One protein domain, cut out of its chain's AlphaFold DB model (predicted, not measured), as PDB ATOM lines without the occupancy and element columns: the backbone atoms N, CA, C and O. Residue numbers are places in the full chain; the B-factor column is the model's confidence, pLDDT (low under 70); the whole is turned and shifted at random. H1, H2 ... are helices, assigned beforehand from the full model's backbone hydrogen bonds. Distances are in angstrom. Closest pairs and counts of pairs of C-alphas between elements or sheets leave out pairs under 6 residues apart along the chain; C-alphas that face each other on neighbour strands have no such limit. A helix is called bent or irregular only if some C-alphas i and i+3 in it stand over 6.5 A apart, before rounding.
ATOM      1  N   SER A  36      15.958 -30.179  30.661       72.88
ATOM      2  CA  SER A  36      16.168 -31.424  31.390       72.88
ATOM      3  C   SER A  36      14.984 -32.347  31.088       72.88
ATOM      4  O   SER A  36      13.864 -31.855  30.976       72.88
ATOM      5  N   PRO A  37      15.153 -33.677  31.040       72.69
ATOM      6  CA  PRO A  37      14.019 -34.603  30.960       72.69
ATOM      7  C   PRO A  37      12.966 -34.358  32.057       72.69
ATOM      8  O   PRO A  37      11.787 -34.631  31.876       72.69
ATOM      9  N   GLN A  38      13.387 -33.814  33.204       77.00
ATOM     10  CA  GLN A  38      12.489 -33.388  34.283       77.00
ATOM     11  C   GLN A  38      11.675 -32.141  33.913       77.00
ATOM     12  O   GLN A  38      10.510 -32.043  34.289       77.00
ATOM     13  N   ASP A  39      12.265 -31.218  33.154       80.56
ATOM     14  CA  ASP A  39      11.582 -30.018  32.669       80.56
ATOM     15  C   ASP A  39      10.557 -30.377  31.583       80.56
ATOM     16  O   ASP A  39       9.484 -29.786  31.553       80.56
ATOM     17  N   GLU A  40      10.839 -31.372  30.730       85.75
ATOM     18  CA  GLU A  40       9.862 -31.889  29.751       85.75
ATOM     19  C   GLU A  40       8.622 -32.457  30.444       85.75
ATOM     20  O   GLU A  40       7.498 -32.129  30.072       85.75
ATOM     21  N   VAL A  41       8.827 -33.257  31.494       88.44
ATOM     22  CA  VAL A  41       7.735 -33.825  32.298       88.44
ATOM     23  C   VAL A  41       6.940 -32.730  33.010       88.44
ATOM     24  O   VAL A  41       5.713 -32.789  33.047       88.44
ATOM     25  N   LEU A  42       7.615 -31.714  33.550       88.38
ATOM     26  CA  LEU A  42       6.942 -30.579  34.179       88.38
ATOM     27  C   LEU A  42       6.105 -29.788  33.166       88.38
ATOM     28  O   LEU A  42       4.985 -29.388  33.475       88.38
ATOM     29  N   LEU A  43       6.631 -29.556  31.963       90.62
ATOM     30  CA  LEU A  43       5.897 -28.872  30.901       90.62
ATOM     31  C   LEU A  43       4.664 -29.665  30.457       90.62
ATOM     32  O   LEU A  43       3.618 -29.058  30.234       90.62
ATOM     33  N   ASP A  44       4.767 -30.990  30.364       90.88
ATOM     34  CA  ASP A  44       3.639 -31.858  30.015       90.88
ATOM     35  C   ASP A  44       2.543 -31.828  31.097       90.88
ATOM     36  O   ASP A  44       1.364 -31.653  30.790       90.88
ATOM     37  N   ASP A  45       2.927 -31.869  32.378       93.81
ATOM     38  CA  ASP A  45       1.984 -31.740  33.497       93.81
ATOM     39  C   ASP A  45       1.296 -30.365  33.509       93.81
ATOM     40  O   ASP A  45       0.071 -30.270  33.603       93.81
ATOM     41  N   LEU A  46       2.056 -29.281  33.312       93.69
ATOM     42  CA  LEU A  46       1.494 -27.931  33.187       93.69
ATOM     43  C   LEU A  46       0.535 -27.816  31.998       93.69
ATOM     44  O   LEU A  46      -0.496 -27.145  32.097       93.69
ATOM     45  N   HIS A  47       0.851 -28.472  30.884       94.62
ATOM     46  CA  HIS A  47      -0.010 -28.495  29.710       94.62
ATOM     47  C   HIS A  47      -1.325 -29.237  29.990       94.62
ATOM     48  O   HIS A  47      -2.407 -28.733  29.674       94.62
ATOM     49  N   GLU A  48      -1.259 -30.392  30.648       95.75
ATOM     50  CA  GLU A  48      -2.434 -31.159  31.061       95.75
ATOM     51  C   GLU A  48      -3.287 -30.385  32.083       95.75
ATOM     52  O   GLU A  48      -4.517 -30.337  31.972       95.75
ATOM     53  N   MET A  49      -2.657 -29.700  33.043       94.50
ATOM     54  CA  MET A  49      -3.350 -28.813  33.980       94.50
ATOM     55  C   MET A  49      -4.072 -27.671  33.262       94.50
ATOM     56  O   MET A  49      -5.240 -27.408  33.559       94.50
ATOM     57  N   ALA A  50      -3.412 -27.020  32.300       95.38
ATOM     58  CA  ALA A  50      -4.009 -25.951  31.508       95.38
ATOM     59  C   ALA A  50      -5.235 -26.450  30.728       95.38
ATOM     60  O   ALA A  50      -6.293 -25.825  30.787       95.38
ATOM     61  N   ARG A  51      -5.142 -27.619  30.078       94.88
ATOM     62  CA  ARG A  51      -6.275 -28.235  29.366       94.88
ATOM     63  C   ARG A  51      -7.452 -28.552  30.285       94.88
ATOM     64  O   ARG A  51      -8.604 -28.346  29.912       94.88
ATOM     65  N   ARG A  52      -7.191 -29.044  31.497       94.00
ATOM     66  CA  ARG A  52      -8.251 -29.309  32.485       94.00
ATOM     67  C   ARG A  52      -8.900 -28.033  32.995       94.00
ATOM     68  O   ARG A  52     -10.106 -28.029  33.241       94.00
ATOM     69  N   LEU A  53      -8.115 -26.975  33.192       94.25
ATOM     70  CA  LEU A  53      -8.636 -25.673  33.591       94.25
ATOM     71  C   LEU A  53      -9.559 -25.111  32.507       94.25
ATOM     72  O   LEU A  53     -10.656 -24.670  32.831       94.25
ATOM     73  N   ASP A  54      -9.155 -25.213  31.244       91.88
ATOM     74  CA  ASP A  54      -9.957 -24.797  30.091       91.88
ATOM     75  C   ASP A  54     -11.285 -25.572  29.999       91.88
ATOM     76  O   ASP A  54     -12.362 -24.984  29.928       91.88
ATOM     77  N   ALA A  55     -11.246 -26.896  30.174       92.19
ATOM     78  CA  ALA A  55     -12.459 -27.716  30.216       92.19
ATOM     79  C   ALA A  55     -13.418 -27.326  31.362       92.19
ATOM     80  O   ALA A  55     -14.635 -27.466  31.246       92.19
ATOM     81  N   ARG A  56     -12.891 -26.841  32.492       92.12
ATOM     82  CA  ARG A  56     -13.715 -26.333  33.602       92.12
ATOM     83  C   ARG A  56     -14.236 -24.928  33.333       92.12
ATOM     84  O   ARG A  56     -15.343 -24.620  33.773       92.12
ATOM     85  N   LEU A  57     -13.464 -24.097  32.630       92.31
ATOM     86  CA  LEU A  57     -13.892 -22.767  32.212       92.31
ATOM     87  C   LEU A  57     -15.141 -22.840  31.341       92.31
ATOM     88  O   LEU A  57     -16.032 -22.039  31.570       92.31
ATOM     89  N   ASP A  58     -15.271 -23.832  30.461       90.12
ATOM     90  CA  ASP A  58     -16.500 -24.049  29.680       90.12
ATOM     91  C   ASP A  58     -17.739 -24.231  30.579       90.12
ATOM     92  O   ASP A  58     -18.783 -23.600  30.398       90.12
ATOM     93  N   SER A  59     -17.611 -25.024  31.648       91.69
ATOM     94  CA  SER A  59     -18.705 -25.179  32.610       91.69
ATOM     95  C   SER A  59     -18.995 -23.888  33.377       91.69
ATOM     96  O   SER A  59     -20.160 -23.602  33.649       91.69
ATOM     97  N   VAL A  60     -17.962 -23.129  33.754       90.69
ATOM     98  CA  VAL A  60     -18.128 -21.818  34.403       90.69
ATOM     99  C   VAL A  60     -18.805 -20.839  33.446       90.69
ATOM    100  O   VAL A  60     -19.725 -20.135  33.847       90.69
ATOM    101  N   GLU A  61     -18.415 -20.845  32.175       88.94
ATOM    102  CA  GLU A  61     -18.998 -20.034  31.116       88.94
ATOM    103  C   GLU A  61     -20.496 -20.309  30.979       88.94
ATOM    104  O   GLU A  61     -21.304 -19.381  30.947       88.94
ATOM    105  N   ARG A  62     -20.876 -21.590  30.983       88.06
ATOM    106  CA  ARG A  62     -22.275 -22.013  30.932       88.06
ATOM    107  C   ARG A  62     -23.072 -21.561  32.155       88.06
ATOM    108  O   ARG A  62     -24.220 -21.159  31.996       88.06
ATOM    109  N   ILE A  63     -22.492 -21.628  33.355       90.00
ATOM    110  CA  ILE A  63     -23.153 -21.155  34.584       90.00
ATOM    111  C   ILE A  63     -23.364 -19.640  34.514       90.00
ATOM    112  O   ILE A  63     -24.475 -19.167  34.722       90.00
ATOM    113  N   ILE A  64     -22.331 -18.883  34.139       87.25
ATOM    114  CA  ILE A  64     -22.423 -17.423  34.018       87.25
ATOM    115  C   ILE A  64     -23.431 -17.033  32.928       87.25
ATOM    116  O   ILE A  64     -24.192 -16.089  33.119       87.25
ATOM    117  N   ALA A  65     -23.484 -17.769  31.815       86.00
ATOM    118  CA  ALA A  65     -24.476 -17.557  30.764       86.00
ATOM    119  C   ALA A  65     -25.910 -17.866  31.225       86.00
ATOM    120  O   ALA A  65     -26.839 -17.189  30.790       86.00
ATOM    121  N   ALA A  66     -26.097 -18.856  32.102       85.56
ATOM    122  CA  ALA A  66     -27.398 -19.168  32.690       85.56
ATOM    123  C   ALA A  66     -27.856 -18.085  33.682       85.56
ATOM    124  O   ALA A  66     -29.021 -17.695  33.651       85.56
ATOM    125  N   ASP A  67     -26.943 -17.566  34.510       85.25
ATOM    126  CA  ASP A  67     -27.246 -16.511  35.484       85.25
ATOM    127  C   ASP A  67     -27.398 -15.128  34.825       85.25
ATOM    128  O   ASP A  67     -28.192 -14.304  35.273       85.25
ATOM    129  N   ASN A  68     -26.640 -14.852  33.760       83.75
ATOM    130  CA  ASN A  68     -26.616 -13.566  33.062       83.75
ATOM    131  C   ASN A  68     -26.480 -13.774  31.541       83.75
ATOM    132  O   ASN A  68     -25.365 -13.731  31.027       83.75
ATOM    133  N   PRO A  69     -27.576 -13.911  30.773       79.38
ATOM    134  CA  PRO A  69     -27.540 -14.250  29.341       79.38
ATOM    135  C   PRO A  69     -26.710 -13.314  28.443       79.38
ATOM    136  O   PRO A  69     -26.239 -13.729  27.389       79.38
ATOM    137  N   HIS A  70     -26.496 -12.065  28.868       79.81
ATOM    138  CA  HIS A  70     -25.798 -11.018  28.106       79.81
ATOM    139  C   HIS A  70     -24.415 -10.652  28.669       79.81
ATOM    140  O   HIS A  70     -23.869  -9.596  28.357       79.81
ATOM    141  N   TRP A  71     -23.819 -11.499  29.512       79.81
ATOM    142  CA  TRP A  71     -22.541 -11.197  30.172       79.81
ATOM    143  C   TRP A  71     -21.347 -11.030  29.206       79.81
ATOM    144  O   TRP A  71     -20.384 -10.327  29.516       79.81
ATOM    145  N   LYS A  72     -21.389 -11.671  28.028       79.00
ATOM    146  CA  LYS A  72     -20.377 -11.482  26.974       79.00
ATOM    147  C   LYS A  72     -20.513 -10.116  26.309       79.00
ATOM    148  O   LYS A  72     -19.504  -9.446  26.093       79.00
ATOM    149  N   ASP A  73     -21.748  -9.696  26.040       78.56
ATOM    150  CA  ASP A  73     -22.047  -8.403  25.423       78.56
ATOM    151  C   ASP A  73     -21.676  -7.252  26.358       78.56
ATOM    152  O   ASP A  73     -21.080  -6.276  25.905       78.56
ATOM    153  N   SER A  74     -21.925  -7.394  27.668       75.38
ATOM    154  CA  SER A  74     -21.544  -6.377  28.654       75.38
ATOM    155  C   SER A  74     -20.026  -6.180  28.731       75.38
ATOM    156  O   SER A  74     -19.558  -5.040  28.752       75.38
ATOM    157  N   LYS A  75     -19.232  -7.262  28.674       79.75
ATOM    158  CA  LYS A  75     -17.764  -7.164  28.576       79.75
ATOM    159  C   LYS A  75     -17.303  -6.516  27.274       79.75
ATOM    160  O   LYS A  75     -16.374  -5.710  27.294       79.75
ATOM    161  N   LEU A  76     -17.916  -6.865  26.142       78.56
ATOM    162  CA  LEU A  76     -17.542  -6.290  24.848       78.56
ATOM    163  C   LEU A  76     -17.874  -4.792  24.784       78.56
ATOM    164  O   LEU A  76     -17.080  -4.013  24.251       78.56
ATOM    165  N   SER A  77     -19.016  -4.386  25.347       78.25
ATOM    166  CA  SER A  77     -19.428  -2.984  25.406       78.25
ATOM    167  C   SER A  77     -18.523  -2.152  26.313       78.25
ATOM    168  O   SER A  77     -18.158  -1.044  25.932       78.25
ATOM    169  N   ASP A  78     -18.103  -2.701  27.455       81.50
ATOM    170  CA  ASP A  78     -17.241  -2.015  28.427       81.50
ATOM    171  C   ASP A  78     -15.839  -1.755  27.847       81.50
ATOM    172  O   ASP A  78     -15.354  -0.624  27.807       81.50
ATOM    173  N   LEU A  79     -15.242  -2.781  27.226       83.25
ATOM    174  CA  LEU A  79     -13.956  -2.658  26.530       83.25
ATOM    175  C   LEU A  79     -14.018  -1.678  25.354       83.25
ATOM    176  O   LEU A  79     -13.060  -0.947  25.103       83.25
ATOM    177  N   SER A  80     -15.134  -1.666  24.621       81.56
ATOM    178  CA  SER A  80     -15.353  -0.729  23.517       81.56
ATOM    179  C   SER A  80     -15.486   0.710  24.026       81.56
ATOM    180  O   SER A  80     -14.918   1.618  23.418       81.56
ATOM    181  N   GLY A  81     -16.161   0.904  25.164       83.50
ATOM    182  CA  GLY A  81     -16.283   2.186  25.859       83.50
ATOM    183  C   GLY A  81     -14.931   2.736  26.307       83.50
ATOM    184  O   GLY A  81     -14.555   3.835  25.902       83.50
ATOM    185  N   GLU A  82     -14.128   1.947  27.027       85.38
ATOM    186  CA  GLU A  82     -12.793   2.384  27.464       85.38
ATOM    187  C   GLU A  82     -11.855   2.711  26.295       85.38
ATOM    188  O   GLU A  82     -10.981   3.583  26.383       85.38
ATOM    189  N   ARG A  83     -11.964   1.952  25.198       83.88
ATOM    190  CA  ARG A  83     -11.164   2.192  23.994       83.88
ATOM    191  C   ARG A  83     -11.556   3.518  23.361       83.88
ATOM    192  O   ARG A  83     -10.666   4.292  23.022       83.88
ATOM    193  N   MET A  84     -12.858   3.786  23.256       84.81
ATOM    194  CA  MET A  84     -13.389   5.044  22.735       84.81
ATOM    195  C   MET A  84     -12.947   6.233  23.596       84.81
ATOM    196  O   MET A  84     -12.455   7.220  23.058       84.81
ATOM    197  N   GLU A  85     -13.021   6.120  24.923       87.12
ATOM    198  CA  GLU A  85     -12.533   7.164  25.831       87.12
ATOM    199  C   GLU A  85     -11.029   7.412  25.685       87.12
ATOM    200  O   GLU A  85     -10.584   8.558  25.707       87.12
ATOM    201  N   ARG A  86     -10.220   6.354  25.514       86.12
ATOM    202  CA  ARG A  86      -8.785   6.496  25.214       86.12
ATOM    203  C   ARG A  86      -8.563   7.302  23.937       86.12
ATOM    204  O   ARG A  86      -7.831   8.287  23.988       86.12
ATOM    205  N   PHE A  87      -9.237   6.933  22.849       88.00
ATOM    206  CA  PHE A  87      -9.151   7.661  21.582       88.00
ATOM    207  C   PHE A  87      -9.579   9.120  21.722       88.00
ATOM    208  O   PHE A  87      -8.914  10.010  21.199       88.00
ATOM    209  N   GLU A  88     -10.658   9.386  22.457       89.25
ATOM    210  CA  GLU A  88     -11.139  10.747  22.659       89.25
ATOM    211  C   GLU A  88     -10.153  11.585  23.489       89.25
ATOM    212  O   GLU A  88      -9.918  12.755  23.187       89.25
ATOM    213  N   ARG A  89      -9.524  10.999  24.516       90.00
ATOM    214  CA  ARG A  89      -8.473  11.677  25.293       90.00
ATOM    215  C   ARG A  89      -7.257  12.010  24.443       90.00
ATOM    216  O   ARG A  89      -6.702  13.093  24.613       90.00
ATOM    217  N   ASP A  90      -6.856  11.108  23.560       91.06
ATOM    218  CA  ASP A  90      -5.712  11.320  22.674       91.06
ATOM    219  C   ASP A  90      -6.036  12.395  21.625       91.06
ATOM    220  O   ASP A  90      -5.282  13.355  21.485       91.06
ATOM    221  N   ALA A  91      -7.232  12.359  21.027       89.38
ATOM    222  CA  ALA A  91      -7.712  13.408  20.125       89.38
ATOM    223  C   ALA A  91      -7.795  14.790  20.807       89.38
ATOM    224  O   ALA A  91      -7.427  15.809  20.222       89.38
ATOM    225  N   ARG A  92      -8.232  14.852  22.074       92.56
ATOM    226  CA  ARG A  92      -8.244  16.103  22.860       92.56
ATOM    227  C   ARG A  92      -6.841  16.613  23.204       92.56
ATOM    228  O   ARG A  92      -6.697  17.807  23.459       92.56
ATOM    229  N   ARG A  93      -5.835  15.734  23.273       91.50
ATOM    230  CA  ARG A  93      -4.432  16.108  23.528       91.50
ATOM    231  C   ARG A  93      -3.757  16.663  22.283       91.50
ATOM    232  O   ARG A  93      -2.988  17.600  22.422       91.50
ATOM    233  N   GLU A  94      -4.064  16.128  21.105       87.94
ATOM    234  CA  GLU A  94      -3.504  16.609  19.832       87.94
ATOM    235  C   GLU A  94      -4.041  17.986  19.408       87.94
ATOM    236  O   GLU A  94      -3.387  18.704  18.659       87.94
ATOM    237  N   LEU A  95      -5.224  18.373  19.895       83.62
ATOM    238  CA  LEU A  95      -5.857  19.669  19.618       83.62
ATOM    239  C   LEU A  95      -5.431  20.800  20.578       83.62
ATOM    240  O   LEU A  95      -5.968  21.906  20.481       83.62
ATOM    241  N   ARG A  96      -4.519  20.535  21.520       74.56
ATOM    242  CA  ARG A  96      -3.939  21.521  22.447       74.56
ATOM    243  C   ARG A  96      -2.477  21.775  22.121       74.56
ATOM    244  O   ARG A  96      -2.075  22.947  22.272       74.56
TER     245      ARG A  96
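This is residues 36 to 96 of the 96 residues of the protein "Envelope stress response membrane protein PspB" of Polymorphobacter fuscus (UniProt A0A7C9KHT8). Two long helices meet near their ends in a wide V, close to an L, with a three-residue turn at the corner. H1 makes the longer arm and H2 the other; away from the corner the arms do not pack on each other, and residues 36 to 60 and 73 to 96 stick out freely. The printed part has 61 residues with two named helices, H1 then H2, and no named strand; the class is all helix. The whole is extended, with a radius of gyration of the C-alphas of 20.5 A, and flat, spanning 59 by 39 by 7 A.

H1, the longest helix, holds residues 37 to 67 and measures 45.3 A from C-alpha 37 at (14.019, -34.603, 30.960) to C-alpha 67 at (-27.246, -16.511, 35.484). H2 holds residues 71 to 94 and measures 35.2 A, ending with C-alpha 94 at (-3.504, 16.609, 19.832).

H1 and H2 are close but not clearly touching, with 2 pairs of C-alphas within 8 A. Their closest C-alphas, those of Ala 65 and Trp 71, are 6.7 A apart. Their lines are about perpendicular, at 79 degrees, and their centres are 30.8 A apart. Neither helix is bent or irregular. In H2 every O i to N i+4 pair is within hydrogen-bond range; in H1 26 of 27 are.

The two C-alphas farthest apart, those of Pro 37 and Arg 96, are 59.5 A apart. The link from H1 to H2, residues 68 to 70, is tight. Residues 65 to 70, of which 65 to 67 belong to H1, also stand free. The printed part has no cut and ends at residue 96, the chain's last. The mean pLDDT of the printed part is 86.5, and no printed residue is under 70.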